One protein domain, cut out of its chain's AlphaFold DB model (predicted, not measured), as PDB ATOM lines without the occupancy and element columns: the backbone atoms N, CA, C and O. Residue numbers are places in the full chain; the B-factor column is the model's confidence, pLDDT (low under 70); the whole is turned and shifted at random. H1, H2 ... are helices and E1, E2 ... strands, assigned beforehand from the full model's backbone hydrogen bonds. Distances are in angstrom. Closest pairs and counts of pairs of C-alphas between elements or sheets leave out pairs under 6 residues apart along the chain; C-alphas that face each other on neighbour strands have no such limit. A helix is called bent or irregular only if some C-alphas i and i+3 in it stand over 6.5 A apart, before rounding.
ATOM      1  N   ARG A  13      30.853-117.555 -12.989       80.81
ATOM      2  CA  ARG A  13      30.138-117.080 -11.796       80.81
ATOM      3  C   ARG A  13      31.041-116.123 -11.027       80.81
ATOM      4  O   ARG A  13      32.026-116.568 -10.440       80.81
ATOM      5  N   ALA A  14      30.670-114.844 -10.946       82.75
ATOM      6  CA  ALA A  14      31.413-113.844 -10.174       82.75
ATOM      7  C   ALA A  14      31.668-114.287  -8.727       82.75
ATOM      8  O   ALA A  14      32.759-114.070  -8.208       82.75
ATOM      9  N   HIS A  15      30.713-115.004  -8.120       82.69
ATOM     10  CA  HIS A  15      30.836-115.569  -6.776       82.69
ATOM     11  C   HIS A  15      32.112-116.409  -6.568       82.69
ATOM     12  O   HIS A  15      32.740-116.321  -5.517       82.69
ATOM     13  N   ALA A  16      32.543-117.187  -7.569       80.62
ATOM     14  CA  ALA A  16      33.751-118.013  -7.462       80.62
ATOM     15  C   ALA A  16      35.039-117.172  -7.379       80.62
ATOM     16  O   ALA A  16      36.013-117.582  -6.749       80.62
ATOM     17  N   ILE A  17      35.039-115.991  -8.003       80.06
ATOM     18  CA  ILE A  17      36.167-115.056  -7.991       80.06
ATOM     19  C   ILE A  17      36.108-114.182  -6.732       80.06
ATOM     20  O   ILE A  17      37.123-114.003  -6.065       80.06
ATOM     21  N   THR A  18      34.927-113.684  -6.354       82.19
ATOM     22  CA  THR A  18      34.760-112.776  -5.207       82.19
ATOM     23  C   THR A  18      34.933-113.458  -3.851       82.19
ATOM     24  O   THR A  18      35.354-112.793  -2.907       82.19
ATOM     25  N   GLN A  19      34.741-114.779  -3.746       83.50
ATOM     26  CA  GLN A  19      35.110-115.551  -2.549       83.50
ATOM     27  C   GLN A  19      36.596-115.416  -2.169       83.50
ATOM     28  O   GLN A  19      36.935-115.525  -0.993       83.50
ATOM     29  N   ARG A  20      37.486-115.160  -3.139       80.19
ATOM     30  CA  ARG A  20      38.921-114.934  -2.882       80.19
ATOM     31  C   ARG A  20      39.234-113.516  -2.400       80.19
ATOM     32  O   ARG A  20      40.332-113.276  -1.910       80.19
ATOM     33  N   PHE A  21      38.280-112.595  -2.533       79.94
ATOM     34  CA  PHE A  21      38.434-111.173  -2.224       79.94
ATOM     35  C   PHE A  21      37.206-110.633  -1.462       79.94
ATOM     36  O   PHE A  21      36.543-109.702  -1.937       79.94
ATOM     37  N   PRO A  22      36.853-111.217  -0.300       77.44
ATOM     38  CA  PRO A  22      35.649-110.833   0.428       77.44
ATOM     39  C   PRO A  22      35.709-109.360   0.851       77.44
ATOM     40  O   PRO A  22      36.703-108.906   1.411       77.44
ATOM     41  N   GLY A  23      34.641-108.609   0.566       79.81
ATOM     42  CA  GLY A  23      34.505-107.197   0.953       79.81
ATOM     43  C   GLY A  23      35.240-106.182   0.069       79.81
ATOM     44  O   GLY A  23      35.034-104.989   0.252       79.81
ATOM     45  N   ASN A  24      36.025-106.626  -0.920       83.06
ATOM     46  CA  ASN A  24      36.866-105.742  -1.744       83.06
ATOM     47  C   ASN A  24      36.342-105.505  -3.168       83.06
ATOM     48  O   ASN A  24      36.993-104.814  -3.950       83.06
ATOM     49  N   VAL A  25      35.177-106.058  -3.516       85.38
ATOM     50  CA  VAL A  25      34.613-106.012  -4.874       85.38
ATOM     51  C   VAL A  25      33.188-105.471  -4.847       85.38
ATOM     52  O   VAL A  25      32.344-105.949  -4.089       85.38
ATOM     53  N   ARG A  26      32.894-104.510  -5.723       90.12
ATOM     54  CA  ARG A  26      31.537-104.043  -6.026       90.12
ATOM     55  C   ARG A  26      30.827-105.115  -6.859       90.12
ATOM     56  O   ARG A  26      30.884-105.085  -8.085       90.12
ATOM     57  N   LEU A  27      30.202-106.080  -6.180       88.81
ATOM     58  CA  LEU A  27      29.728-107.336  -6.780       88.81
ATOM     59  C   LEU A  27      28.860-107.141  -8.033       88.81
ATOM     60  O   LEU A  27      29.164-107.755  -9.046       88.81
ATOM     61  N   GLY A  28      27.854-106.259  -7.995       90.25
ATOM     62  CA  GLY A  28      26.968-106.030  -9.148       90.25
ATOM     63  C   GLY A  28      27.706-105.498 -10.384       90.25
ATOM     64  O   GLY A  28      27.582-106.061 -11.463       90.25
ATOM     65  N   LEU A  29      28.569-104.486 -10.211       91.12
ATOM     66  CA  LEU A  29      29.390-103.953 -11.310       91.12
ATOM     67  C   LEU A  29      30.332-105.017 -11.885       91.12
ATOM     68  O   LEU A  29      30.553-105.073 -13.093       91.12
ATOM     69  N   PHE A  30      30.887-105.859 -11.014       91.00
ATOM     70  CA  PHE A  30      31.790-106.925 -11.422       91.00
ATOM     71  C   PHE A  30      31.063-108.060 -12.157       91.00
ATOM     72  O   PHE A  30      31.603-108.594 -13.123       91.00
ATOM     73  N   GLU A  31      29.844-108.409 -11.741       91.69
ATOM     74  CA  GLU A  31      28.975-109.369 -12.432       91.69
ATOM     75  C   GLU A  31      28.624-108.894 -13.842       91.69
ATOM     76  O   GLU A  31      28.839-109.638 -14.803       91.69
ATOM     77  N   ASP A  32      28.185-107.642 -13.980       92.62
ATOM     78  CA  ASP A  32      27.873-107.038 -15.280       92.62
ATOM     79  C   ASP A  32      29.106-107.003 -16.194       92.62
ATOM     80  O   ASP A  32      29.044-107.357 -17.376       92.62
ATOM     81  N   LEU A  33      30.261-106.618 -15.641       93.81
ATOM     82  CA  LEU A  33      31.521-106.577 -16.375       93.81
ATOM     83  C   LEU A  33      31.979-107.969 -16.820       93.81
ATOM     84  O   LEU A  33      32.385-108.132 -17.970       93.81
ATOM     85  N   LEU A  34      31.916-108.974 -15.944       92.56
ATOM     86  CA  LEU A  34      32.247-110.355 -16.303       92.56
ATOM     87  C   LEU A  34      31.301-110.897 -17.374       92.56
ATOM     88  O   LEU A  34      31.762-111.588 -18.282       92.56
ATOM     89  N   GLY A  35      30.013-110.551 -17.309       92.06
ATOM     90  CA  GLY A  35      29.044-110.853 -18.359       92.06
ATOM     91  C   GLY A  35      29.444-110.242 -19.703       92.06
ATOM     92  O   GLY A  35      29.451-110.941 -20.714       92.06
ATOM     93  N   ALA A  36      29.864-108.973 -19.715       95.19
ATOM     94  CA  ALA A  36      30.324-108.291 -20.925       95.19
ATOM     95  C   ALA A  36      31.634-108.879 -21.489       95.19
ATOM     96  O   ALA A  36      31.746-109.084 -22.698       95.19
ATOM     97  N   ILE A  37      32.606-109.196 -20.625       94.81
ATOM     98  CA  ILE A  37      33.851-109.881 -21.013       94.81
ATOM     99  C   ILE A  37      33.524-111.248 -21.622       94.81
ATOM    100  O   ILE A  37      34.088-111.614 -22.653       94.81
ATOM    101  N   TRP A  38      32.609-111.998 -21.000       92.69
ATOM    102  CA  TRP A  38      32.185-113.307 -21.487       92.69
ATOM    103  C   TRP A  38      31.464-113.219 -22.830       92.69
ATOM    104  O   TRP A  38      31.778-114.004 -23.717       92.69
ATOM    105  N   ALA A  39      30.566-112.250 -23.014       92.38
ATOM    106  CA  ALA A  39      29.887-112.027 -24.288       92.38
ATOM    107  C   ALA A  39      30.888-111.711 -25.413       92.38
ATOM    108  O   ALA A  39      30.882-112.380 -26.441       92.38
ATOM    109  N   HIS A  40      31.834-110.791 -25.184       94.62
ATOM    110  CA  HIS A  40      32.880-110.487 -26.170       94.62
ATOM    111  C   HIS A  40      33.762-111.708 -26.470       94.62
ATOM    112  O   HIS A  40      34.162-111.946 -27.610       94.62
ATOM    113  N   LEU A  41      34.053-112.519 -25.453       92.19
ATOM    114  CA  LEU A  41      34.777-113.767 -25.641       92.19
ATOM    115  C   LEU A  41      33.967-114.779 -26.467       92.19
ATOM    116  O   LEU A  41      34.539-115.449 -27.321       92.19
ATOM    117  N   GLN A  42      32.654-114.883 -26.248       89.25
ATOM    118  CA  GLN A  42      31.766-115.718 -27.059       89.25
ATOM    119  C   GLN A  42      31.737-115.256 -28.517       89.25
ATOM    120  O   GLN A  42      31.859-116.102 -29.401       89.25
ATOM    121  N   ASP A  43      31.676-113.949 -28.769       91.31
ATOM    122  CA  ASP A  43      31.764-113.392 -30.122       91.31
ATOM    123  C   ASP A  43      33.103-113.755 -30.779       91.31
ATOM    124  O   ASP A  43      33.141-114.242 -31.909       91.31
ATOM    125  N   CYS A  44      34.208-113.630 -30.035       91.94
ATOM    126  CA  CYS A  44      35.521-114.072 -30.502       91.94
ATOM    127  C   CYS A  44      35.565-115.582 -30.774       91.94
ATOM    128  O   CYS A  44      36.280-116.003 -31.666       91.94
ATOM    129  N   LEU A  45      34.822-116.423 -30.051       88.06
ATOM    130  CA  LEU A  45      34.773-117.866 -30.324       88.06
ATOM    131  C   LEU A  45      33.978-118.223 -31.588       88.06
ATOM    132  O   LEU A  45      34.157-119.329 -32.103       88.06
ATOM    133  N   LEU A  46      33.110-117.333 -32.079       88.56
ATOM    134  CA  LEU A  46      32.417-117.521 -33.359       88.56
ATOM    135  C   LEU A  46      33.376-117.337 -34.540       88.56
ATOM    136  O   LEU A  46      33.298-118.090 -35.511       88.56
ATOM    137  N   GLU A  47      34.306-116.388 -34.425       91.38
ATOM    138  CA  GLU A  47      35.382-116.145 -35.392       91.38
ATOM    139  C   GLU A  47      36.748-116.090 -34.673       91.38
ATOM    140  O   GLU A  47      37.365-115.030 -34.536       91.38
ATOM    141  N   PRO A  48      37.250-117.241 -34.183       91.94
ATOM    142  CA  PRO A  48      38.419-117.302 -33.297       91.94
ATOM    143  C   PRO A  48      39.726-116.958 -33.996       91.94
ATOM    144  O   PRO A  48      40.749-116.746 -33.339       91.94
ATOM    145  N   LEU A  49      39.717-116.930 -35.325       95.12
ATOM    146  CA  LEU A  49      40.894-116.723 -36.132       95.12
ATOM    147  C   LEU A  49      40.543-115.952 -37.397       95.12
ATOM    148  O   LEU A  49      39.813-116.446 -38.252       95.12
ATOM    149  N   ARG A  50      41.144-114.774 -37.542       97.00
ATOM    150  CA  ARG A  50      41.073-113.972 -38.761       97.00
ATOM    151  C   ARG A  50      42.410-114.018 -39.481       97.00
ATOM    152  O   ARG A  50      43.442-113.717 -38.879       97.00
ATOM    153  N   VAL A  51      42.397-114.386 -40.759       97.81
ATOM    154  CA  VAL A  51      43.605-114.494 -41.585       97.81
ATOM    155  C   VAL A  51      43.594-113.410 -42.653       97.81
ATOM    156  O   VAL A  51      42.637-113.283 -43.409       97.81
ATOM    157  N   GLU A  52      44.676-112.648 -42.719       98.12
ATOM    158  CA  GLU A  52      44.930-111.625 -43.728       98.12
ATOM    159  C   GLU A  52      46.228-111.985 -44.452       98.12
ATOM    160  O   GLU A  52      47.227-112.336 -43.823       98.12
ATOM    161  N   GLU A  53      46.229-111.931 -45.777       97.94
ATOM    162  CA  GLU A  53      47.368-112.359 -46.583       97.94
ATOM    163  C   GLU A  53      47.756-111.249 -47.561       97.94
ATOM    164  O   GLU A  53      46.919-110.748 -48.308       97.94
ATOM    165  N   THR A  54      49.026-110.849 -47.526       97.44
ATOM    166  CA  THR A  54      49.634-109.903 -48.470       97.44
ATOM    167  C   THR A  54      50.633-110.645 -49.359       97.44
ATOM    168  O   THR A  54      50.792-111.863 -49.246       97.44
ATOM    169  N   GLU A  55      51.308-109.942 -50.267       97.31
ATOM    170  CA  GLU A  55      52.359-110.539 -51.102       97.31
ATOM    171  C   GLU A  55      53.516-111.099 -50.259       97.31
ATOM    172  O   GLU A  55      53.942-112.230 -50.482       97.31
ATOM    173  N   ASN A  56      53.934-110.361 -49.225       98.00
ATOM    174  CA  ASN A  56      55.132-110.669 -48.436       98.00
ATOM    175  C   ASN A  56      54.835-111.349 -47.096       98.00
ATOM    176  O   ASN A  56      55.702-112.014 -46.537       98.00
ATOM    177  N   GLU A  57      53.621-111.212 -46.564       97.88
ATOM    178  CA  GLU A  57      53.297-111.659 -45.209       97.88
ATOM    179  C   GLU A  57      51.962-112.403 -45.156       97.88
ATOM    180  O   GLU A  57      51.038-112.159 -45.939       97.88
ATOM    181  N   ARG A  58      51.824-113.287 -44.168       98.06
ATOM    182  CA  ARG A  58      50.527-113.783 -43.707       98.06
ATOM    183  C   ARG A  58      50.329-113.411 -42.246       98.06
ATOM    184  O   ARG A  58      51.161-113.734 -41.407       98.06
ATOM    185  N   ARG A  59      49.202-112.780 -41.932       98.25
ATOM    186  CA  ARG A  59      48.827-112.361 -40.581       98.25
ATOM    187  C   ARG A  59      47.644-113.184 -40.102       98.25
ATOM    188  O   ARG A  59      46.603-113.211 -40.745       98.25
ATOM    189  N   ALA A  60      47.794-113.843 -38.964       97.81
ATOM    190  CA  ALA A  60      46.735-114.594 -38.306       97.81
ATOM    191  C   ALA A  60      46.446-113.947 -36.947       97.81
ATOM    192  O   ALA A  60      47.292-113.962 -36.053       97.81
ATOM    193  N   THR A  61      45.264-113.353 -36.793       97.62
ATOM    194  CA  THR A  61      44.817-112.737 -35.539       97.62
ATOM    195  C   THR A  61      43.920-113.720 -34.796       97.62
ATOM    196  O   THR A  61      42.802-113.994 -35.222       97.62
ATOM    197  N   PHE A  62      44.433-114.261 -33.697       95.56
ATOM    198  CA  PHE A  62      43.778-115.235 -32.835       95.56
ATOM    199  C   PHE A  62      43.060-114.542 -31.672       95.56
ATOM    200  O   PHE A  62      43.654-113.719 -30.966       95.56
ATOM    201  N   MET A  63      41.782-114.883 -31.474       93.94
ATOM    202  CA  MET A  63      40.906-114.370 -30.408       93.94
ATOM    203  C   MET A  63      40.892-112.835 -30.308       93.94
ATOM    204  O   MET A  63      40.829-112.285 -29.211       93.94
ATOM    205  N   ALA A  64      41.059-112.148 -31.445       95.50
ATOM    206  CA  ALA A  64      41.228-110.693 -31.549       95.50
ATOM    207  C   ALA A  64      42.355-110.080 -30.678       95.50
ATOM    208  O   ALA A  64      42.458-108.861 -30.585       95.50
ATOM    209  N   ALA A  65      43.218-110.898 -30.067       96.31
ATOM    210  CA  ALA A  65      44.117-110.481 -28.990       96.31
ATOM    211  C   ALA A  65      45.598-110.730 -29.285       96.31
ATOM    212  O   ALA A  65      46.462-109.981 -28.825       96.31
ATOM    213  N   VAL A  66      45.898-111.780 -30.053       96.94
ATOM    214  CA  VAL A  66      47.264-112.171 -30.414       96.94
ATOM    215  C   VAL A  66      47.358-112.250 -31.925       96.94
ATOM    216  O   VAL A  66      46.564-112.935 -32.565       96.94
ATOM    217  N   ARG A  67      48.331-111.560 -32.508       97.69
ATOM    218  CA  ARG A  67      48.572-111.539 -33.945       97.69
ATOM    219  C   ARG A  67      49.912-112.188 -34.241       97.69
ATOM    220  O   ARG A  67      50.954-111.719 -33.799       97.69
ATOM    221  N   PHE A  68      49.864-113.249 -35.025       97.88
ATOM    222  CA  PHE A  68      51.031-113.911 -35.583       97.88
ATOM    223  C   PHE A  68      51.252-113.382 -36.996       97.88
ATOM    224  O   PHE A  68      50.314-113.381 -37.795       97.88
ATOM    225  N   THR A  69      52.470-112.969 -37.316       98.12
ATOM    226  CA  THR A  69      52.855-112.554 -38.667       98.12
ATOM    227  C   THR A  69      53.943-113.490 -39.162       98.12
ATOM    228  O   THR A  69      54.984-113.620 -38.527       98.12
ATOM    229  N   VAL A  70      53.683-114.166 -40.276       98.19
ATOM    230  CA  VAL A  70      54.636-115.043 -40.955       98.19
ATOM    231  C   VAL A  70      55.150-114.312 -42.185       98.19
ATOM    232  O   VAL A  70      54.374-114.022 -43.098       98.19
ATOM    233  N   ASP A  71      56.443-114.016 -42.213       98.25
ATOM    234  CA  ASP A  71      57.118-113.504 -43.401       98.25
ATOM    235  C   ASP A  71      57.270-114.653 -44.411       98.25
ATOM    236  O   ASP A  71      57.817-115.708 -44.093       98.25
ATOM    237  N   LYS A  72      56.733-114.493 -45.622       97.25
ATOM    238  CA  LYS A  72      56.666-115.573 -46.620       97.25
ATOM    239  C   LYS A  72      58.012-115.876 -47.273       97.25
ATOM    240  O   LYS A  72      58.193-116.984 -47.771       97.25
ATOM    241  N   CYS A  73      58.926-114.911 -47.288       97.19
ATOM    242  CA  CYS A  73      60.238-115.048 -47.913       97.19
ATOM    243  C   CYS A  73      61.207-115.812 -47.005       97.19
ATOM    244  O   CYS A  73      61.924-116.701 -47.453       97.19
ATOM    245  N   SER A  74      61.222-115.459 -45.724       97.38
ATOM    246  CA  SER A  74      62.114-116.023 -44.714       97.38
ATOM    247  C   SER A  74      61.483-117.169 -43.929       97.38
ATOM    248  O   SER A  74      62.210-117.964 -43.343       97.38
ATOM    249  N   GLY A  75      60.150-117.244 -43.872       97.06
ATOM    250  CA  GLY A  75      59.401-118.156 -43.011       97.06
ATOM    251  C   GLY A  75      59.370-117.742 -41.535       97.06
ATOM    252  O   GLY A  75      58.812-118.480 -40.722       97.06
ATOM    253  N   GLN A  76      59.980-116.609 -41.162       97.75
ATOM    254  CA  GLN A  76      60.050-116.160 -39.772       97.75
ATOM    255  C   GLN A  76      58.673-115.785 -39.229       97.75
ATOM    256  O   GLN A  76      57.834-115.231 -39.936       97.75
ATOM    257  N   VAL A  77      58.469-116.059 -37.941       97.75
ATOM    258  CA  VAL A  77      57.231-115.745 -37.227       97.75
ATOM    259  C   VAL A  77      57.491-114.649 -36.207       97.75
ATOM    260  O   VAL A  77      58.236-114.856 -35.248       97.75
ATOM    261  N   THR A  78      56.837-113.506 -36.357       97.50
ATOM    262  CA  THR A  78      56.754-112.490 -35.305       97.50
ATOM    263  C   THR A  78      55.390-112.554 -34.636       97.50
ATOM    264  O   THR A  78      54.406-113.044 -35.198       97.50
ATOM    265  N   VAL A  79      55.336-112.115 -33.383       97.31
ATOM    266  CA  VAL A  79      54.090-112.061 -32.625       97.31
ATOM    267  C   VAL A  79      53.919-110.658 -32.097       97.31
ATOM    268  O   VAL A  79      54.834-110.118 -31.489       97.31
ATOM    269  N   SER A  80      52.727-110.110 -32.278       97.50
ATOM    270  CA  SER A  80      52.266-108.927 -31.569       97.50
ATOM    271  C   SER A  80      51.058-109.278 -30.711       97.50
ATOM    272  O   SER A  80      50.252-110.150 -31.041       97.50
ATOM    273  N   GLN A  81      50.932-108.615 -29.573       96.75
ATOM    274  CA  GLN A  81      49.804-108.774 -28.662       96.75
ATOM    275  C   GLN A  81      49.145-107.418 -28.480       96.75
ATOM    276  O   GLN A  81      49.822-106.387 -28.549       96.75
ATOM    277  N   LEU A  82      47.833-107.395 -28.241       96.75
ATOM    278  CA  LEU A  82      47.209-106.171 -27.746       96.75
ATOM    279  C   LEU A  82      47.994-105.696 -26.525       96.75
ATOM    280  O   LEU A  82      48.417-106.510 -25.711       96.75
ATOM    281  N   THR A  83      48.248-104.395 -26.450       95.25
ATOM    282  CA  THR A  83      48.905-103.716 -25.333       95.25
ATOM    283  C   THR A  83      48.330-102.309 -25.218       95.25
ATOM    284  O   THR A  83      47.945-101.693 -26.217       95.25
ATOM    285  N   ARG A  84      48.236-101.798 -23.987       94.19
ATOM    286  CA  ARG A  84      47.870-100.403 -23.749       94.19
ATOM    287  C   ARG A  84      49.090 -99.517 -23.984       94.19
ATOM    288  O   ARG A  84      50.119 -99.685 -23.333       94.19
ATOM    289  N   GLN A  85      48.941 -98.569 -24.894       94.56
ATOM    290  CA  GLN A  85      49.938 -97.564 -25.227       94.56
ATOM    291  C   GLN A  85      49.976 -96.453 -24.169       94.56
ATOM    292  O   GLN A  85      49.097 -96.342 -23.311       94.56
ATOM    293  N   ARG A  86      51.011 -95.604 -24.228       93.19
ATOM    294  CA  ARG A  86      51.202 -94.493 -23.274       93.19
ATOM    295  C   ARG A  86      50.080 -93.452 -23.319       93.19
ATOM    296  O   ARG A  86      49.833 -92.802 -22.311       93.19
ATOM    297  N   ASP A  87      49.417 -93.306 -24.461       93.06
ATOM    298  CA  ASP A  87      48.278 -92.403 -24.667       93.06
ATOM    299  C   ASP A  87      46.929 -93.016 -24.234       93.06
ATOM    300  O   ASP A  87      45.881 -92.397 -24.402       93.06
ATOM    301  N   GLY A  88      46.942 -94.233 -23.676       91.44
ATOM    302  CA  GLY A  88      45.750 -94.957 -23.235       91.44
ATOM    303  C   GLY A  88      45.059 -95.772 -24.331       91.44
ATOM    304  O   GLY A  88      44.185 -96.583 -24.004       91.44
ATOM    305  N   THR A  89      45.467 -95.630 -25.597       95.12
ATOM    306  CA  THR A  89      44.928 -96.429 -26.703       95.12
ATOM    307  C   THR A  89      45.353 -97.891 -26.581       95.12
ATOM    308  O   THR A  89      46.362 -98.225 -25.955       95.12
ATOM    309  N   VAL A  90      44.560 -98.797 -27.155       95.19
ATOM    310  CA  VAL A  90      44.897-100.223 -27.218       95.19
ATOM    311  C   VAL A  90      45.273-100.562 -28.650       95.19
ATOM    312  O   VAL A  90      44.470-100.399 -29.565       95.19
ATOM    313  N   ALA A  91      46.497-101.040 -28.837       97.12
ATOM    314  CA  ALA A  91      47.033-101.400 -30.141       97.12
ATOM    315  C   ALA A  91      47.870-102.675 -30.040       97.12
ATOM    316  O   ALA A  91      48.344-103.037 -28.962       97.12
ATOM    317  N   PHE A  92      48.058-103.353 -31.169       97.56
ATOM    318  CA  PHE A  92      49.010-104.454 -31.254       97.56
ATOM    319  C   PHE A  92      50.434-103.910 -31.146       97.56
ATOM    320  O   PHE A  92      50.805-103.000 -31.885       97.56
ATOM    321  N   GLN A  93      51.215-104.486 -30.241       97.06
ATOM    322  CA  GLN A  93      52.629-104.195 -30.064       97.06
ATOM    323  C   GLN A  93      53.426-105.487 -30.203       97.06
ATOM    324  O   GLN A  93      52.983-106.536 -29.727       97.06
ATOM    325  N   ASP A  94      54.584-105.407 -30.855       96.19
ATOM    326  CA  ASP A  94      55.495-106.539 -30.989       96.19
ATOM    327  C   ASP A  94      55.878-107.097 -29.618       96.19
ATOM    328  O   ASP A  94      56.116-106.369 -28.650       96.19
ATOM    329  N   HIS A  95      55.876-108.421 -29.537       92.75
ATOM    330  CA  HIS A  95      56.103-109.169 -28.322       92.75
ATOM    331  C   HIS A  95      57.299-110.105 -28.502       92.75
ATOM    332  O   HIS A  95      57.181-111.209 -29.043       92.75
ATOM    333  N   ASP A  96      58.436-109.678 -27.957       88.00
ATOM    334  CA  ASP A  96      59.707-110.417 -27.993       88.00
ATOM    335  C   ASP A  96      59.748-111.615 -27.025       88.00
ATOM    336  O   ASP A  96      60.733-112.355 -26.963       88.00
ATOM    337  N   GLY A  97      58.687-111.817 -26.235       88.25
ATOM    338  CA  GLY A  97      58.581-112.933 -25.299       88.25
ATOM    339  C   GLY A  97      58.405-114.289 -25.986       88.25
ATOM    340  O   GLY A  97      58.403-114.414 -27.203       88.25
ATOM    341  N   GLN A  98      58.247-115.354 -25.204       89.00
ATOM    342  CA  GLN A  98      58.090-116.719 -25.717       89.00
ATOM    343  C   GLN A  98      56.606-117.072 -25.923       89.00
ATOM    344  O   GLN A  98      56.027-117.821 -25.140       89.00
ATOM    345  N   THR A  99      55.984-116.550 -26.982       91.25
ATOM    346  CA  THR A  99      54.595-116.879 -27.333       91.25
ATOM    347  C   THR A  99      54.509-118.230 -28.023       91.25
ATOM    348  O   THR A  99      55.225-118.506 -28.985       91.25
ATOM    349  N   VAL A 100      53.581-119.067 -27.570       91.31
ATOM    350  CA  VAL A 100      53.291-120.366 -28.175       91.31
ATOM    351  C   VAL A 100      52.652-120.200 -29.560       91.31
ATOM    352  O   VAL A 100      51.616-119.555 -29.689       91.31
ATOM    353  N   ILE A 101      53.245-120.814 -30.590       91.94
ATOM    354  CA  ILE A 101      52.760-120.757 -31.986       91.94
ATOM    355  C   ILE A 101      52.023-122.028 -32.428       91.94
ATOM    356  O   ILE A 101      51.330-122.030 -33.440       91.94
ATOM    357  N   ASN A 102      52.126-123.121 -31.669       86.62
ATOM    358  CA  ASN A 102      51.234-124.274 -31.783       86.62
ATOM    359  C   ASN A 102      50.497-124.439 -30.459       86.62
ATOM    360  O   ASN A 102      51.094-124.890 -29.482       86.62
ATOM    361  N   LEU A 103      49.206-124.081 -30.434       76.94
ATOM    362  CA  LEU A 103      48.397-124.149 -29.214       76.94
ATOM    363  C   LEU A 103      48.660-125.473 -28.464       76.94
ATOM    364  O   LEU A 103      48.693-126.536 -29.107       76.94
ATOM    365  N   PRO A 104      48.885-125.430 -27.137       71.00
ATOM    366  CA  PRO A 104      49.194-126.628 -26.371       71.00
ATOM    367  C   PRO A 104      48.044-127.636 -26.448       71.00
ATOM    368  O   PRO A 104      46.921-127.301 -26.812       71.00
ATOM    369  N   VAL A 105      48.296-128.901 -26.092       67.69
ATOM    370  CA  VAL A 105      47.226-129.922 -26.042       67.69
ATOM    371  C   VAL A 105      46.112-129.519 -25.066       67.69
ATOM    372  O   VAL A 105      44.951-129.857 -25.283       67.69
ATOM    373  N   LYS A 106      46.458-128.770 -24.016       74.38
ATOM    374  CA  LYS A 106      45.530-128.217 -23.028       74.38
ATOM    375  C   LYS A 106      45.466-126.699 -23.174       74.38
ATOM    376  O   LYS A 106      46.481-126.086 -23.479       74.38
ATOM    377  N   LEU A 107      44.295-126.114 -22.936       80.25
ATOM    378  CA  LEU A 107      44.122-124.664 -22.851       80.25
ATOM    379  C   LEU A 107      44.862-124.140 -21.610       80.25
ATOM    380  O   LEU A 107      44.535-124.533 -20.494       80.25
ATOM    381  N   ASP A 108      45.846-123.271 -21.814       81.25
ATOM    382  CA  ASP A 108      46.642-122.621 -20.760       81.25
ATOM    383  C   ASP A 108      46.289-121.134 -20.576       81.25
ATOM    384  O   ASP A 108      46.703-120.510 -19.605       81.25
ATOM    385  N   GLY A 109      45.500-120.567 -21.495       85.75
ATOM    386  CA  GLY A 109      45.046-119.184 -21.428       85.75
ATOM    387  C   GLY A 109      46.122-118.140 -21.731       85.75
ATOM    388  O   GLY A 109      45.914-116.986 -21.373       85.75
ATOM    389  N   PHE A 110      47.235-118.487 -22.398       86.81
ATOM    390  CA  PHE A 110      48.341-117.535 -22.634       86.81
ATOM    391  C   PHE A 110      47.905-116.225 -23.325       86.81
ATOM    392  O   PHE A 110      48.488-115.170 -23.105       86.81
ATOM    393  N   TRP A 111      46.868-116.283 -24.164       91.69
ATOM    394  CA  TRP A 111      46.336-115.146 -24.916       91.69
ATOM    395  C   TRP A 111      45.350-114.288 -24.104       91.69
ATOM    396  O   TRP A 111      45.052-113.161 -24.502       91.69
ATOM    397  N   LEU A 112      44.848-114.789 -22.966       93.50
ATOM    398  CA  LEU A 112      43.868-114.073 -22.144       93.50
ATOM    399  C   LEU A 112      44.454-112.797 -21.541       93.50
ATOM    400  O   LEU A 112      43.733-111.817 -21.391       93.50
ATOM    401  N   ASP A 113      45.755-112.782 -21.240       92.19
ATOM    402  CA  ASP A 113      46.419-111.580 -20.730       92.19
ATOM    403  C   ASP A 113      46.302-110.407 -21.702       92.19
ATOM    404  O   ASP A 113      46.038-109.290 -21.252       92.19
ATOM    405  N   ALA A 114      46.459-110.674 -23.004       94.19
ATOM    406  CA  ALA A 114      46.307-109.701 -24.081       94.19
ATOM    407  C   ALA A 114      44.827-109.377 -24.345       94.19
ATOM    408  O   ALA A 114      44.464-108.210 -24.481       94.19
ATOM    409  N   PHE A 115      43.954-110.391 -24.342       96.25
ATOM    410  CA  PHE A 115      42.507-110.220 -24.535       96.25
ATOM    411  C   PHE A 115      41.869-109.334 -23.459       96.25
ATOM    412  O   PHE A 115      40.959-108.561 -23.745       96.25
ATOM    413  N   LEU A 116      42.356-109.417 -22.218       95.50
ATOM    414  CA  LEU A 116      41.828-108.649 -21.094       95.50
ATOM    415  C   LEU A 116      42.338-107.202 -21.043       95.50
ATOM    416  O   LEU A 116      41.828-106.422 -20.244       95.50
ATOM    417  N   ILE A 117      43.301-106.799 -21.881       95.06
ATOM    418  CA  ILE A 117      43.869-105.437 -21.848       95.06
ATOM    419  C   ILE A 117      42.832-104.327 -22.040       95.06
ATOM    420  O   ILE A 117      42.836-103.416 -21.210       95.06
ATOM    421  N   PRO A 118      41.918-104.390 -23.030       95.81
ATOM    422  CA  PRO A 118      40.842-103.405 -23.171       95.81
ATOM    423  C   PRO A 118      39.938-103.283 -21.937       95.81
ATOM    424  O   PRO A 118      39.253-102.279 -21.769       95.81
ATOM    425  N   TRP A 119      39.924-104.301 -21.074       95.06
ATOM    426  CA  TRP A 119      39.031-104.394 -19.924       95.06
ATOM    427  C   TRP A 119      39.685-103.973 -18.607       95.06
ATOM    428  O   TRP A 119      38.972-103.770 -17.629       95.06
ATOM    429  N   ARG A 120      41.019-103.830 -18.554       91.62
ATOM    430  CA  ARG A 120      41.770-103.658 -17.293       91.62
ATOM    431  C   ARG A 120      41.291-102.482 -16.442       91.62
ATOM    432  O   ARG A 120      41.150-102.662 -15.237       91.62
ATOM    433  N   ASP A 121      41.003-101.331 -17.049       89.81
ATOM    434  CA  ASP A 121      40.524-100.146 -16.322       89.81
ATOM    435  C   ASP A 121      39.169-100.406 -15.660       89.81
ATOM    436  O   ASP A 121      39.024-100.241 -14.451       89.81
ATOM    437  N   ARG A 122      38.208-100.925 -16.435       92.75
ATOM    438  CA  ARG A 122      36.866-101.271 -15.944       92.75
ATOM    439  C   ARG A 122      36.915-102.349 -14.867       92.75
ATOM    440  O   ARG A 122      36.129-102.314 -13.924       92.75
ATOM    441  N   ILE A 123      37.840-103.306 -14.988       90.62
ATOM    442  CA  ILE A 123      38.051-104.305 -13.938       90.62
ATOM    443  C   ILE A 123      38.570-103.616 -12.675       90.62
ATOM    444  O   ILE A 123      38.032-103.869 -11.603       90.62
ATOM    445  N   GLY A 124      39.543-102.709 -12.791       87.69
ATOM    446  CA  GLY A 124      40.060-101.926 -11.666       87.69
ATOM    447  C   GLY A 124      38.986-101.100 -10.947       87.69
ATOM    448  O   GLY A 124      38.959-101.080  -9.719       87.69
ATOM    449  N   GLU A 125      38.051-100.497 -11.687       90.00
ATOM    450  CA  GLU A 125      36.913 -99.728 -11.144       90.00
ATOM    451  C   GLU A 125      35.942-100.564 -10.288       90.00
ATOM    452  O   GLU A 125      35.182-100.015  -9.480       90.00
ATOM    453  N   CYS A 126      35.958-101.893 -10.439       89.50
ATOM    454  CA  CYS A 126      35.125-102.801  -9.651       89.50
ATOM    455  C   CYS A 126      35.671-103.048  -8.236       89.50
ATOM    456  O   CYS A 126      34.927-103.551  -7.392       89.50
ATOM    457  N   PHE A 127      36.933-102.716  -7.948       85.81
ATOM    458  CA  PHE A 127      37.555-102.971  -6.647       85.81
ATOM    459  C   PHE A 127      37.536-101.715  -5.767       85.81
ATOM    460  O   PHE A 127      37.783-100.604  -6.232       85.81
ATOM    461  N   ILE A 128      37.192-101.895  -4.489       79.88
ATOM    462  CA  ILE A 128      36.943-100.795  -3.538       79.88
ATOM    463  C   ILE A 128      38.249-100.131  -3.086       79.88
ATOM    464  O   ILE A 128      38.266 -98.926  -2.849       79.88
ATOM    465  N   ASP A 129      39.337-100.898  -3.013       74.38
ATOM    466  CA  ASP A 129      40.637-100.416  -2.560       74.38
ATOM    467  C   ASP A 129      41.590-100.292  -3.758       74.38
ATOM    468  O   ASP A 129      41.980-101.290  -4.366       74.38
ATOM    469  N   HIS A 130      42.001 -99.067  -4.104       58.56
ATOM    470  CA  HIS A 130      43.006 -98.790  -5.147       58.56
ATOM    471  C   HIS A 130      44.435 -99.182  -4.710       58.56
ATOM    472  O   HIS A 130      45.419 -98.565  -5.131       58.56
ATOM    473  N   MET A 131      44.561-100.169  -3.815       49.50
ATOM    474  CA  MET A 131      45.810-100.562  -3.176       49.50
ATOM    475  C   MET A 131      46.871-100.892  -4.233       49.50
ATOM    476  O   MET A 131      46.730-101.779  -5.069       49.50
ATOM    477  N   ARG A 132      47.907-100.053  -4.172       49.25
ATOM    478  CA  ARG A 132      49.043 -99.838  -5.073       49.25
ATOM    479  C   ARG A 132      49.443-101.038  -5.962       49.25
ATOM    480  O   ARG A 132      49.712-102.118  -5.442       49.25
ATOM    481  N   PRO A 133      49.667-100.816  -7.274       45.59
ATOM    482  CA  PRO A 133      49.974-101.837  -8.287       45.59
ATOM    483  C   PRO A 133      51.389-102.455  -8.201       45.59
ATOM    484  O   PRO A 133      51.911-102.952  -9.195       45.59
ATOM    485  N   SER A 134      52.058-102.418  -7.044       46.59
ATOM    486  CA  SER A 134      53.441-102.909  -6.908       46.59
ATOM    487  C   SER A 134      53.558-104.437  -6.827       46.59
ATOM    488  O   SER A 134      54.646-104.975  -7.024       46.59
ATOM    489  N   ARG A 135      52.451-105.152  -6.606       47.44
ATOM    490  CA  ARG A 135      52.303-106.575  -6.937       47.44
ATOM    491  C   ARG A 135      51.187-106.660  -7.971       47.44
ATOM    492  O   ARG A 135      50.123-106.087  -7.751       47.44
ATOM    493  N   GLY A 136      51.452-107.282  -9.119       57.09
ATOM    494  CA  GLY A 136      50.448-107.451 -10.171       57.09
ATOM    495  C   GLY A 136      49.146-108.028  -9.595       57.09
ATOM    496  O   GLY A 136      49.194-108.766  -8.614       57.09
ATOM    497  N   PRO A 137      47.979-107.663 -10.136       65.19
ATOM    498  CA  PRO A 137      46.733-107.927  -9.444       65.19
ATOM    499  C   PRO A 137      46.345-109.412  -9.464       65.19
ATOM    500  O   PRO A 137      45.959-109.938 -10.509       65.19
ATOM    501  N   ASP A 138      46.343-110.058  -8.295       76.81
ATOM    502  CA  ASP A 138      45.846-111.429  -8.066       76.81
ATOM    503  C   ASP A 138      44.419-111.667  -8.617       76.81
ATOM    504  O   ASP A 138      44.002-112.804  -8.885       76.81
ATOM    505  N   TRP A 139      43.648-110.590  -8.823       81.94
ATOM    506  CA  TRP A 139      42.333-110.645  -9.453       81.94
ATOM    507  C   TRP A 139      42.390-110.997 -10.942       81.94
ATOM    508  O   TRP A 139      41.533-111.751 -11.399       81.94
ATOM    509  N   LEU A 140      43.384-110.515 -11.700       85.94
ATOM    510  CA  LEU A 140      43.474-110.776 -13.144       85.94
ATOM    511  C   LEU A 140      43.715-112.262 -13.379       85.94
ATOM    512  O   LEU A 140      43.051-112.882 -14.207       85.94
ATOM    513  N   GLU A 141      44.600-112.846 -12.577       87.94
ATOM    514  CA  GLU A 141      44.873-114.276 -12.612       87.94
ATOM    515  C   GLU A 141      43.647-115.097 -12.190       87.94
ATOM    516  O   GLU A 141      43.325-116.103 -12.818       87.94
ATOM    517  N   SER A 142      42.879-114.639 -11.195       88.62
ATOM    518  CA  SER A 142      41.627-115.308 -10.811       88.62
ATOM    519  C   SER A 142      40.561-115.262 -11.916       88.62
ATOM    520  O   SER A 142      39.905-116.275 -12.165       88.62
ATOM    521  N   ILE A 143      40.422-114.129 -12.616       90.88
ATOM    522  CA  ILE A 143      39.539-114.004 -13.788       90.88
ATOM    523  C   ILE A 143      40.008-114.944 -14.900       90.88
ATOM    524  O   ILE A 143      39.196-115.691 -15.445       90.88
ATOM    525  N   LYS A 144      41.310-114.968 -15.208       91.75
ATOM    526  CA  LYS A 144      41.887-115.868 -16.217       91.75
ATOM    527  C   LYS A 144      41.613-117.329 -15.901       91.75
ATOM    528  O   LYS A 144      41.125-118.043 -16.772       91.75
ATOM    529  N   ILE A 145      41.871-117.767 -14.669       90.25
ATOM    530  CA  ILE A 145      41.626-119.147 -14.234       90.25
ATOM    531  C   ILE A 145      40.159-119.530 -14.450       90.25
ATOM    532  O   ILE A 145      39.879-120.615 -14.963       90.25
ATOM    533  N   GLU A 146      39.218-118.656 -14.090       90.44
ATOM    534  CA  GLU A 146      37.792-118.952 -14.243       90.44
ATOM    535  C   GLU A 146      37.335-118.898 -15.712       90.44
ATOM    536  O   GLU A 146      36.544-119.746 -16.139       90.44
ATOM    537  N   LEU A 147      37.877-117.983 -16.523       90.88
ATOM    538  CA  LEU A 147      37.649-117.962 -17.972       90.88
ATOM    539  C   LEU A 147      38.178-119.239 -18.630       90.88
ATOM    540  O   LEU A 147      37.430-119.885 -19.358       90.88
ATOM    541  N   VAL A 148      39.411-119.664 -18.329       90.31
ATOM    542  CA  VAL A 148      39.987-120.930 -18.821       90.31
ATOM    543  C   VAL A 148      39.123-122.115 -18.403       90.31
ATOM    544  O   VAL A 148      38.795-122.961 -19.236       90.31
ATOM    545  N   ARG A 149      38.707-122.173 -17.133       88.56
ATOM    546  CA  ARG A 149      37.847-123.244 -16.609       88.56
ATOM    547  C   ARG A 149      36.507-123.310 -17.340       88.56
ATOM    548  O   ARG A 149      36.022-124.408 -17.613       88.56
ATOM    549  N   THR A 150      35.915-122.159 -17.646       86.88
ATOM    550  CA  THR A 150      34.632-122.075 -18.352       86.88
ATOM    551  C   THR A 150      34.806-122.434 -19.830       86.88
ATOM    552  O   THR A 150      34.094-123.304 -20.327       86.88
ATOM    553  N   LEU A 151      35.813-121.872 -20.507       84.88
ATOM    554  CA  LEU A 151      36.174-122.166 -21.900       84.88
ATOM    555  C   LEU A 151      36.490-123.642 -22.150       84.88
ATOM    556  O   LEU A 151      36.091-124.200 -23.171       84.88
ATOM    557  N   ALA A 152      37.169-124.297 -21.205       84.69
ATOM    558  CA  ALA A 152      37.478-125.721 -21.288       84.69
ATOM    559  C   ALA A 152      36.219-126.605 -21.395       84.69
ATOM    560  O   ALA A 152      36.317-127.751 -21.827       84.69
ATOM    561  N   ARG A 153      35.039-126.081 -21.028       81.81
ATOM    562  CA  ARG A 153      33.740-126.758 -21.179       81.81
ATOM    563  C   ARG A 153      33.044-126.449 -22.506       81.81
ATOM    564  O   ARG A 153      32.161-127.202 -22.897       81.81
ATOM    565  N   THR A 154      33.391-125.340 -23.163       74.00
ATOM    566  CA  THR A 154      32.649-124.810 -24.323       74.00
ATOM    567  C   THR A 154      33.258-125.203 -25.660       74.00
ATOM    568  O   THR A 154      32.546-125.320 -26.654       74.00
ATOM    569  N   THR A 155      34.581-125.369 -25.708       66.81
ATOM    570  CA  THR A 155      35.321-125.322 -26.969       66.81
ATOM    571  C   THR A 155      36.007-126.643 -27.269       66.81
ATOM    572  O   THR A 155      36.719-127.200 -26.433       66.81
ATOM    573  N   ASN A 156      35.889-127.110 -28.516       75.44
ATOM    574  CA  ASN A 156      36.750-128.171 -29.023       75.44
ATOM    575  C   ASN A 156      38.148-127.587 -29.301       75.44
ATOM    576  O   ASN A 156      38.483-127.245 -30.432       75.44
ATOM    577  N   TRP A 157      38.951-127.431 -28.247       82.12
ATOM    578  CA  TRP A 157      40.299-126.844 -28.285       82.12
ATOM    579  C   TRP A 157      41.209-127.475 -29.353       82.12
ATOM    580  O   TRP A 157      42.025-126.796 -29.978       82.12
ATOM    581  N   TYR A 158      41.019-128.767 -29.633       82.50
ATOM    582  CA  TYR A 158      41.720-129.461 -30.710       82.50
ATOM    583  C   TYR A 158      41.456-128.825 -32.084       82.50
ATOM    584  O   TYR A 158      42.385-128.708 -32.885       82.50
ATOM    585  N   ARG A 159      40.219-128.386 -32.348       85.50
ATOM    586  CA  ARG A 159      39.838-127.722 -33.598       85.50
ATOM    587  C   ARG A 159      40.531-126.370 -33.742       85.50
ATOM    588  O   ARG A 159      41.171-126.160 -34.764       85.50
ATOM    589  N   LEU A 160      40.495-125.522 -32.709       87.00
ATOM    590  CA  LEU A 160      41.198-124.229 -32.716       87.00
ATOM    591  C   LEU A 160      42.697-124.394 -32.976       87.00
ATOM    592  O   LEU A 160      43.296-123.636 -33.733       87.00
ATOM    593  N   ARG A 161      43.309-125.423 -32.381       87.56
ATOM    594  CA  ARG A 161      44.716-125.755 -32.627       87.56
ATOM    595  C   ARG A 161      44.979-126.120 -34.083       87.56
ATOM    596  O   ARG A 161      46.016-125.728 -34.614       87.56
ATOM    597  N   CYS A 162      44.084-126.884 -34.708       88.94
ATOM    598  CA  CYS A 162      44.201-127.206 -36.127       88.94
ATOM    599  C   CYS A 162      44.012-125.951 -36.984       88.94
ATOM    600  O   CYS A 162      44.874-125.679 -37.805       88.94
ATOM    601  N   GLU A 163      42.983-125.141 -36.721       91.12
ATOM    602  CA  GLU A 163      42.721-123.897 -37.459       91.12
ATOM    603  C   GLU A 163      43.903-122.922 -37.378       91.12
ATOM    604  O   GLU A 163      44.361-122.437 -38.411       91.12
ATOM    605  N   LEU A 164      44.476-122.698 -36.185       92.56
ATOM    606  CA  LEU A 164      45.661-121.846 -36.044       92.56
ATOM    607  C   LEU A 164      46.861-122.418 -36.808       92.56
ATOM    608  O   LEU A 164      47.524-121.691 -37.543       92.56
ATOM    609  N   ARG A 165      47.142-123.719 -36.667       92.50
ATOM    610  CA  ARG A 165      48.247-124.372 -37.388       92.50
ATOM    611  C   ARG A 165      48.086-124.223 -38.904       92.50
ATOM    612  O   ARG A 165      49.053-123.897 -39.591       92.50
ATOM    613  N   ASP A 166      46.879-124.459 -39.403       93.31
ATOM    614  CA  ASP A 166      46.564-124.444 -40.827       93.31
ATOM    615  C   ASP A 166      46.583-123.007 -41.386       93.31
ATOM    616  O   ASP A 166      46.966-122.796 -42.538       93.31
ATOM    617  N   ALA A 167      46.260-122.000 -40.566       95.44
ATOM    618  CA  ALA A 167      46.426-120.593 -40.921       95.44
ATOM    619  C   ALA A 167      47.897-120.178 -40.998       95.44
ATOM    620  O   ALA A 167      48.303-119.535 -41.965       95.44
ATOM    621  N   LEU A 168      48.716-120.557 -40.011       95.88
ATOM    622  CA  LEU A 168      50.129-120.176 -39.998       95.88
ATOM    623  C   LEU A 168      50.919-120.846 -41.133       95.88
ATOM    624  O   LEU A 168      51.808-120.214 -41.696       95.88
TER     625      LEU A 168
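This is residues 13 to 168 of the 518 residues of the protein "Unannotated protein" of freshwater metagenome (UniProt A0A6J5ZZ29). A strongly twisted sheet of five strands, curled like part of a barrel, makes one end of the domain, with H6 along one of its faces; H1, H2, H4 and H5 gather toward the other end, and small H3 sits in between, near the middle. Residues 131 to 136 stick out. The printed part has 156 residues, with named elements in the order H1 H2 E1 E2 E3 E4 E5 H3 H4 H5 H6; the sheet, E1 E2 E3 E4 E5, is antiparallel, and the class is mixed, helices and strands. The whole is compact, with a radius of gyration of the C-alphas of 16.9 A, yet only just elongated, spanning 55 by 37 by 23 A.

Begin with the sheet: find C-alpha 49 at (40.894, -116.723, -36.132), where E1 starts, running to 53. E2 is residues 57 to 62, E3 66 to 71, E4 77 to 84, 22.5 A long, and E5 90 to 94. Before them come H1, residues 14 to 18, and H2, residues 27 to 46, 28.6 A long from (29.728, -107.336, -6.780). After them find H3, residues 112 to 115; H4, residues 117 to 125, irregular, with C-alphas 118 and 121 7.6 A apart; H5, residues 138 to 154, 24.8 A long; and H6, residues 157 to 168, 16.7 A long, which ends with C-alpha 168 at (50.129, -120.176, -39.998).

The strands form a meander, each the antiparallel neighbour of the one before, and each successive pair is a hairpin. Look for N 52 and O 59 at 2.8 A between E1 and E2, N 60 and O 68 at 2.8 A between E2 and E3, N 67 and O 80 at 2.8 A between E3 and E4, and N 81 and O 93 at 2.9 A between E4 and E5. H6 and the sheet make two layers, a helix on one face of a sheet: its height is 9.7 A, and it runs along the strands, at 3 degrees to E2 on the local plane. The closest C-alphas of H6 and E2, Ala 60 and Ala 167, are 6.6 A apart. H3 is on the same face, over none of the strands, its Ala 114 C-alpha 5.2 A from that of Leu 82 in E4. H4 only grazes the sheet, with residues 117 to 120. H4 touches H2, C-alphas of Phe 30 and Ile 123 closest at 7.2 A, at a shallow tilt of 11 degrees, opposite ways. H1 touches H2, C-alphas of Ala 14 and Glu 31 closest at 5.6 A, and H5, Ile 17 and Ser 142 at 6.2 A. H5 and H6 meet only through their link. Every O i to N i+4 pair is within hydrogen-bond range in H1, H2 and H6, against 3 of 5 in H4 and 11 of 13 in H5; H3 is too short for such a pair.

The C-alphas farthest apart, Gly 23 and Cys 73, are 55.8 A apart. The printed part has no cut; its long links are E5 to H3 and H4 to H5. Mean pLDDT of the printed part is 88.3, and residues 105, 130 to 137 and 155 are under 70 in this model.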